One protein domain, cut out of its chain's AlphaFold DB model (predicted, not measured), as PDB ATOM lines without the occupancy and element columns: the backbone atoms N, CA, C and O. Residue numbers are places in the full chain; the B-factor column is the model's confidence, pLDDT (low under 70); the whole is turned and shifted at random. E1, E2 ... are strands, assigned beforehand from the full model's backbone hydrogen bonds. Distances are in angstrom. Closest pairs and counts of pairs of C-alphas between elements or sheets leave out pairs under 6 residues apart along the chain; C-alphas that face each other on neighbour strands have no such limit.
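This is residues 3 to 54 of the 60 residues of an uncharacterized protein of Pseudanabaena sp. UWO311 (UniProt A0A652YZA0). There is little regular structure: residues 3 to 32 form a long looped stretch at one end of a bent two-strand hairpin, E1 and E2, whose turn lies at the other end. The 52 printed residues have no named helix and two named strands, E1 then E2, in an antiparallel sheet; the class is all strand, with 14 residues in named elements. The whole is compact, with a radius of gyration of the C-alphas of 10.8 A and spans of 32 by 23 by 15 A.

Residues 28 to 29 pair antiparallel with residues 33 to 34 of E1, residues 33 to 40. E1 bends by 72 degrees at residue 36. E1 and E2, residues 48 to 53, form a hairpin, antiparallel at 154 degrees. N 34 and O 52, 2.8 A apart, and N 48 and O 40, 2.7 A apart, are within hydrogen-bond range.

E1 measures 17.6 A from C-alpha 33 at (1.553, 21.058, 7.002) to C-alpha 40. E2 measures 15.7 A and ends at C-alpha 53, (3.810, 19.585, 10.742).

The C-alphas farthest apart, those of Ile 16 and Gly 44, are 33.1 A apart. The link from E1 to E2 is short, with 7 residues. The printed part has no cut, and no printed residue is under 70 in pLDDT.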
ATOM      1  N   LEU A   3      -7.142  14.988   6.155       91.00
ATOM      2  CA  LEU A   3      -8.298  15.549   5.460       91.00
ATOM      3  C   LEU A   3      -7.831  16.226   4.165       91.00
ATOM      4  O   LEU A   3      -6.774  16.854   4.133       91.00
ATOM      5  N   CYS A   4      -8.614  16.098   3.097       92.81
ATOM      6  CA  CYS A   4      -8.343  16.833   1.870       92.81
ATOM      7  C   CYS A   4      -8.456  18.351   2.096       92.81
ATOM      8  O   CYS A   4      -9.397  18.819   2.732       92.81
ATOM      9  N   ILE A   5      -7.516  19.120   1.538       90.56
ATOM     10  CA  ILE A   5      -7.525  20.591   1.621       90.56
ATOM     11  C   ILE A   5      -8.548  21.230   0.677       90.56
ATOM     12  O   ILE A   5      -8.883  22.403   0.821       90.56
ATOM     13  N   ASN A   6      -9.017  20.481  -0.324       90.06
ATOM     14  CA  ASN A   6     -10.008  20.973  -1.267       90.06
ATOM     15  C   ASN A   6     -11.362  21.090  -0.550       90.06
ATOM     16  O   ASN A   6     -11.911  20.059  -0.161       90.06
ATOM     17  N   PRO A   7     -11.953  22.292  -0.433       83.69
ATOM     18  CA  PRO A   7     -13.211  22.489   0.291       83.69
ATOM     19  C   PRO A   7     -14.404  21.765  -0.354       83.69
ATOM     20  O   PRO A   7     -15.415  21.537   0.303       83.69
ATOM     21  N   ASN A   8     -14.289  21.369  -1.626       89.69
ATOM     22  CA  ASN A   8     -15.298  20.573  -2.327       89.69
ATOM     23  C   ASN A   8     -15.066  19.056  -2.182       89.69
ATOM     24  O   ASN A   8     -15.758  18.260  -2.818       89.69
ATOM     25  N   CYS A   9     -14.080  18.634  -1.385       90.56
ATOM     26  CA  CYS A   9     -13.715  17.239  -1.183       90.56
ATOM     27  C   CYS A   9     -13.585  16.925   0.312       90.56
ATOM     28  O   CYS A   9     -12.656  17.363   0.974       90.56
ATOM     29  N   ASN A  10     -14.462  16.065   0.828       85.06
ATOM     30  CA  ASN A  10     -14.445  15.647   2.236       85.06
ATOM     31  C   ASN A  10     -13.739  14.298   2.451       85.06
ATOM     32  O   ASN A  10     -14.059  13.561   3.382       85.06
ATOM     33  N   SER A  11     -12.805  13.942   1.565       91.19
ATOM     34  CA  SER A  11     -12.106  12.659   1.630       91.19
ATOM     35  C   SER A  11     -11.068  12.640   2.752       91.19
ATOM     36  O   SER A  11     -10.328  13.612   2.942       91.19
ATOM     37  N   GLN A  12     -10.982  11.514   3.462       90.62
ATOM     38  CA  GLN A  12      -9.874  11.216   4.363       90.62
ATOM     39  C   GLN A  12      -8.862  10.317   3.657       90.62
ATOM     40  O   GLN A  12      -9.220   9.308   3.056       90.62
ATOM     41  N   ASN A  13      -7.589  10.673   3.768       91.00
ATOM     42  CA  ASN A  13      -6.484  10.039   3.067       91.00
ATOM     43  C   ASN A  13      -5.501   9.428   4.075       91.00
ATOM     44  O   ASN A  13      -5.452   9.813   5.249       91.00
ATOM     45  N   LEU A  14      -4.702   8.467   3.618       88.06
ATOM     46  CA  LEU A  14      -3.632   7.882   4.426       88.06
ATOM     47  C   LEU A  14      -2.484   8.886   4.597       88.06
ATOM     48  O   LEU A  14      -2.192   9.665   3.691       88.06
ATOM     49  N   ASP A  15      -1.784   8.830   5.731       83.06
ATOM     50  CA  ASP A  15      -0.698   9.778   6.044       83.06
ATOM     51  C   ASP A  15       0.516   9.642   5.116       83.06
ATOM     52  O   ASP A  15       1.330  10.548   5.020       83.06
ATOM     53  N   ILE A  16       0.622   8.531   4.387       83.88
ATOM     54  CA  ILE A  16       1.693   8.296   3.412       83.88
ATOM     55  C   ILE A  16       1.411   8.925   2.041       83.88
ATOM     56  O   ILE A  16       2.273   8.906   1.170       83.88
ATOM     57  N   THR A  17       0.196   9.432   1.813       87.31
ATOM     58  CA  THR A  17      -0.198   9.978   0.508       87.31
ATOM     59  C   THR A  17       0.067  11.477   0.440       87.31
ATOM     60  O   THR A  17      -0.248  12.220   1.373       87.31
ATOM     61  N   GLU A  18       0.651  11.918  -0.675       88.69
ATOM     62  CA  GLU A  18       0.889  13.338  -0.972       88.69
ATOM     63  C   GLU A  18      -0.260  13.963  -1.770       88.69
ATOM     64  O   GLU A  18      -0.485  15.168  -1.689       88.69
ATOM     65  N   LEU A  19      -1.017  13.142  -2.503       93.88
ATOM     66  CA  LEU A  19      -2.173  13.552  -3.295       93.88
ATOM     67  C   LEU A  19      -3.447  12.901  -2.767       93.88
ATOM     68  O   LEU A  19      -3.457  11.726  -2.391       93.88
ATOM     69  N   CYS A  20      -4.542  13.654  -2.799       94.62
ATOM     70  CA  CYS A  20      -5.851  13.135  -2.463       94.62
ATOM     71  C   CYS A  20      -6.266  12.063  -3.472       94.62
ATOM     72  O   CYS A  20      -6.353  12.330  -4.670       94.62
ATOM     73  N   GLN A  21      -6.619  10.877  -2.981       93.12
ATOM     74  CA  GLN A  21      -6.993   9.745  -3.834       93.12
ATOM     75  C   GLN A  21      -8.330   9.955  -4.566       93.12
ATOM     76  O   GLN A  21      -8.623   9.244  -5.522       93.12
ATOM     77  N   GLN A  22      -9.135  10.934  -4.137       94.88
ATOM     78  CA  GLN A  22     -10.439  11.231  -4.728       94.88
ATOM     79  C   GLN A  22     -10.420  12.406  -5.713       94.88
ATOM     80  O   GLN A  22     -11.110  12.349  -6.726       94.88
ATOM     81  N   CYS A  23      -9.677  13.479  -5.427       96.06
ATOM     82  CA  CYS A  23      -9.684  14.688  -6.266       96.06
ATOM     83  C   CYS A  23      -8.317  15.079  -6.839       96.06
ATOM     84  O   CYS A  23      -8.246  16.011  -7.631       96.06
ATOM     85  N   GLY A  24      -7.237  14.399  -6.445       94.75
ATOM     86  CA  GLY A  24      -5.886  14.671  -6.936       94.75
ATOM     87  C   GLY A  24      -5.209  15.919  -6.357       94.75
ATOM     88  O   GLY A  24      -4.076  16.195  -6.732       94.75
ATOM     89  N   CYS A  25      -5.850  16.671  -5.454       94.19
ATOM     90  CA  CYS A  25      -5.219  17.826  -4.807       94.19
ATOM     91  C   CYS A  25      -4.044  17.414  -3.912       94.19
ATOM     92  O   CYS A  25      -4.104  16.377  -3.253       94.19
ATOM     93  N   GLU A  26      -3.019  18.264  -3.841       93.69
ATOM     94  CA  GLU A  26      -1.925  18.124  -2.878       93.69
ATOM     95  C   GLU A  26      -2.473  18.177  -1.445       93.69
ATOM     96  O   GLU A  26      -3.372  18.958  -1.137       93.69
ATOM     97  N   LEU A  27      -1.980  17.295  -0.577       92.75
ATOM     98  CA  LEU A  27      -2.457  17.146   0.802       92.75
ATOM     99  C   LEU A  27      -1.636  17.952   1.815       92.75
ATOM    100  O   LEU A  27      -2.013  18.010   2.987       92.75
ATOM    101  N   LEU A  28      -0.526  18.550   1.378       92.06
ATOM    102  CA  LEU A  28       0.369  19.346   2.208       92.06
ATOM    103  C   LEU A  28       0.288  20.822   1.823       92.06
ATOM    104  O   LEU A  28       0.467  21.186   0.664       92.06
ATOM    105  N   ILE A  29       0.081  21.676   2.820       90.81
ATOM    106  CA  ILE A  29       0.198  23.128   2.680       90.81
ATOM    107  C   ILE A  29       1.684  23.472   2.769       90.81
ATOM    108  O   ILE A  29       2.363  23.038   3.706       90.81
ATOM    109  N   ASP A  30       2.196  24.193   1.771       90.19
ATOM    110  CA  ASP A  30       3.620  24.527   1.628       90.19
ATOM    111  C   ASP A  30       4.546  23.309   1.789       90.19
ATOM    112  O   ASP A  30       5.632  23.396   2.366       90.19
ATOM    113  N   ARG A  31       4.089  22.134   1.321       88.31
ATOM    114  CA  ARG A  31       4.800  20.842   1.429       88.31
ATOM    115  C   ARG A  31       5.205  20.458   2.862       88.31
ATOM    116  O   ARG A  31       6.096  19.638   3.049       88.31
ATOM    117  N   THR A  32       4.557  21.048   3.867       90.31
ATOM    118  CA  THR A  32       4.961  20.932   5.276       90.31
ATOM    119  C   THR A  32       3.791  20.551   6.169       90.31
ATOM    120  O   THR A  32       3.900  19.618   6.957       90.31
ATOM    121  N   TYR A  33       2.650  21.229   6.050       91.31
ATOM    122  CA  TYR A  33       1.553  21.058   7.002       91.31
ATOM    123  C   TYR A  33       0.452  20.158   6.442       91.31
ATOM    124  O   TYR A  33      -0.140  20.454   5.405       91.31
ATOM    125  N   ALA A  34       0.147  19.075   7.153       90.88
ATOM    126  CA  ALA A  34      -0.931  18.152   6.831       90.88
ATOM    127  C   ALA A  34      -2.203  18.500   7.614       90.88
ATOM    128  O   ALA A  34      -2.183  18.561   8.843       90.88
ATOM    129  N   VAL A  35      -3.335  18.671   6.928       90.81
ATOM    130  CA  VAL A  35      -4.622  18.947   7.587       90.81
ATOM    131  C   VAL A  35      -5.151  17.695   8.292       90.81
ATOM    132  O   VAL A  35      -5.333  16.644   7.673       90.81
ATOM    133  N   LYS A  36      -5.448  17.812   9.590       88.88
ATOM    134  CA  LYS A  36      -5.970  16.718  10.429       88.88
ATOM    135  C   LYS A  36      -7.490  16.760  10.519       88.88
ATOM    136  O   LYS A  36      -8.151  15.754  10.264       88.88
ATOM    137  N   ARG A  37      -8.051  17.919  10.880       88.62
ATOM    138  CA  ARG A  37      -9.503  18.107  11.016       88.62
ATOM    139  C   ARG A  37      -9.917  19.571  10.939       88.62
ATOM    140  O   ARG A  37      -9.126  20.471  11.199       88.62
ATOM    141  N   LEU A  38     -11.191  19.788  10.635       90.00
ATOM    142  CA  LEU A  38     -11.848  21.085  10.746       90.00
ATOM    143  C   LEU A  38     -12.030  21.464  12.226       90.00
ATOM    144  O   LEU A  38     -12.530  20.657  13.013       90.00
ATOM    145  N   LEU A  39     -11.643  22.686  12.596       91.81
ATOM    146  CA  LEU A  39     -11.900  23.265  13.919       91.81
ATOM    147  C   LEU A  39     -13.120  24.187  13.901       91.81
ATOM    148  O   LEU A  39     -13.934  24.147  14.821       91.81
ATOM    149  N   SER A  40     -13.246  25.019  12.867       91.75
ATOM    150  CA  SER A  40     -14.383  25.927  12.708       91.75
ATOM    151  C   SER A  40     -14.547  26.346  11.253       91.75
ATOM    152  O   SER A  40     -13.579  26.727  10.613       91.75
ATOM    153  N   ASP A  41     -15.769  26.320  10.737       90.69
ATOM    154  CA  ASP A  41     -16.161  26.854   9.423       90.69
ATOM    155  C   ASP A  41     -17.091  28.076   9.539       90.69
ATOM    156  O   ASP A  41     -17.536  28.637   8.539       90.69
ATOM    157  N   LYS A  42     -17.383  28.508  10.771       89.88
ATOM    158  CA  LYS A  42     -18.316  29.596  11.104       89.88
ATOM    159  C   LYS A  42     -17.617  30.665  11.934       89.88
ATOM    160  O   LYS A  42     -18.076  31.033  13.013       89.88
ATOM    161  N   SER A  43     -16.477  31.133  11.441       86.75
ATOM    162  CA  SER A  43     -15.700  32.199  12.072       86.75
ATOM    163  C   SER A  43     -15.624  33.433  11.169       86.75
ATOM    164  O   SER A  43     -15.755  33.332   9.950       86.75
ATOM    165  N   GLY A  44     -15.359  34.605  11.753       92.75
ATOM    166  CA  GLY A  44     -15.061  35.828  10.991       92.75
ATOM    167  C   GLY A  44     -13.709  35.797  10.263       92.75
ATOM    168  O   GLY A  44     -13.392  36.727   9.532       92.75
ATOM    169  N   PHE A  45     -12.922  34.734  10.454       87.81
ATOM    170  CA  PHE A  45     -11.587  34.544   9.881       87.81
ATOM    171  C   PHE A  45     -11.573  33.489   8.763       87.81
ATOM    172  O   PHE A  45     -10.508  33.123   8.273       87.81
ATOM    173  N   GLY A  46     -12.749  32.993   8.361       88.38
ATOM    174  CA  GLY A  46     -12.887  31.894   7.410       88.38
ATOM    175  C   GLY A  46     -12.825  30.521   8.079       88.38
ATOM    176  O   GLY A  46     -13.169  30.365   9.257       88.38
ATOM    177  N   THR A  47     -12.420  29.517   7.303       89.69
ATOM    178  CA  THR A  47     -12.346  28.122   7.746       89.69
ATOM    179  C   THR A  47     -11.014  27.843   8.439       89.69
ATOM    180  O   THR A  47      -9.947  28.045   7.869       89.69
ATOM    181  N   ILE A  48     -11.085  27.358   9.674       92.25
ATOM    182  CA  ILE A  48      -9.953  27.072  10.551       92.25
ATOM    183  C   ILE A  48      -9.776  25.560  10.650       92.25
ATOM    184  O   ILE A  48     -10.709  24.839  11.019       92.25
ATOM    185  N   TYR A  49      -8.560  25.092  10.388       91.19
ATOM    186  CA  TYR A  49      -8.189  23.685  10.456       91.19
ATOM    187  C   TYR A  49      -7.083  23.446  11.480       91.19
ATOM    188  O   TYR A  49      -6.220  24.293  11.700       91.19
ATOM    189  N   GLU A  50      -7.098  22.261  12.078       92.19
ATOM    190  CA  GLU A  50      -5.959  21.716  12.803       92.19
ATOM    191  C   GLU A  50      -4.998  21.077  11.800       92.19
ATOM    192  O   GLU A  50      -5.426  20.291  10.945       92.19
ATOM    193  N   VAL A  51      -3.711  21.397  11.924       92.62
ATOM    194  CA  VAL A  51      -2.647  20.854  11.077       92.62
ATOM    195  C   VAL A  51      -1.563  20.187  11.913       92.62
ATOM    196  O   VAL A  51      -1.308  20.574  13.050       92.62
ATOM    197  N   GLU A  52      -0.915  19.196  11.319       91.50
ATOM    198  CA  GLU A  52       0.294  18.557  11.826       91.50
ATOM    199  C   GLU A  52       1.461  18.942  10.915       91.50
ATOM    200  O   GLU A  52       1.332  18.915   9.692       91.50
ATOM    201  N   ASP A  53       2.589  19.327  11.500       90.69
ATOM    202  CA  ASP A  53       3.810  19.585  10.742       90.69
ATOM    203  C   ASP A  53       4.470  18.244  10.402       90.69
ATOM    204  O   ASP A  53       4.968  17.534  11.277       90.69
ATOM    205  N   ALA A  54       4.437  17.893   9.118       81.88
ATOM    206  CA  ALA A  54       4.963  16.641   8.591       81.88
ATOM    207  C   ALA A  54       6.499  16.581   8.612       81.88
ATOM    208  O   ALA A  54       7.059  15.497   8.464       81.88
TER     209      ALA A  54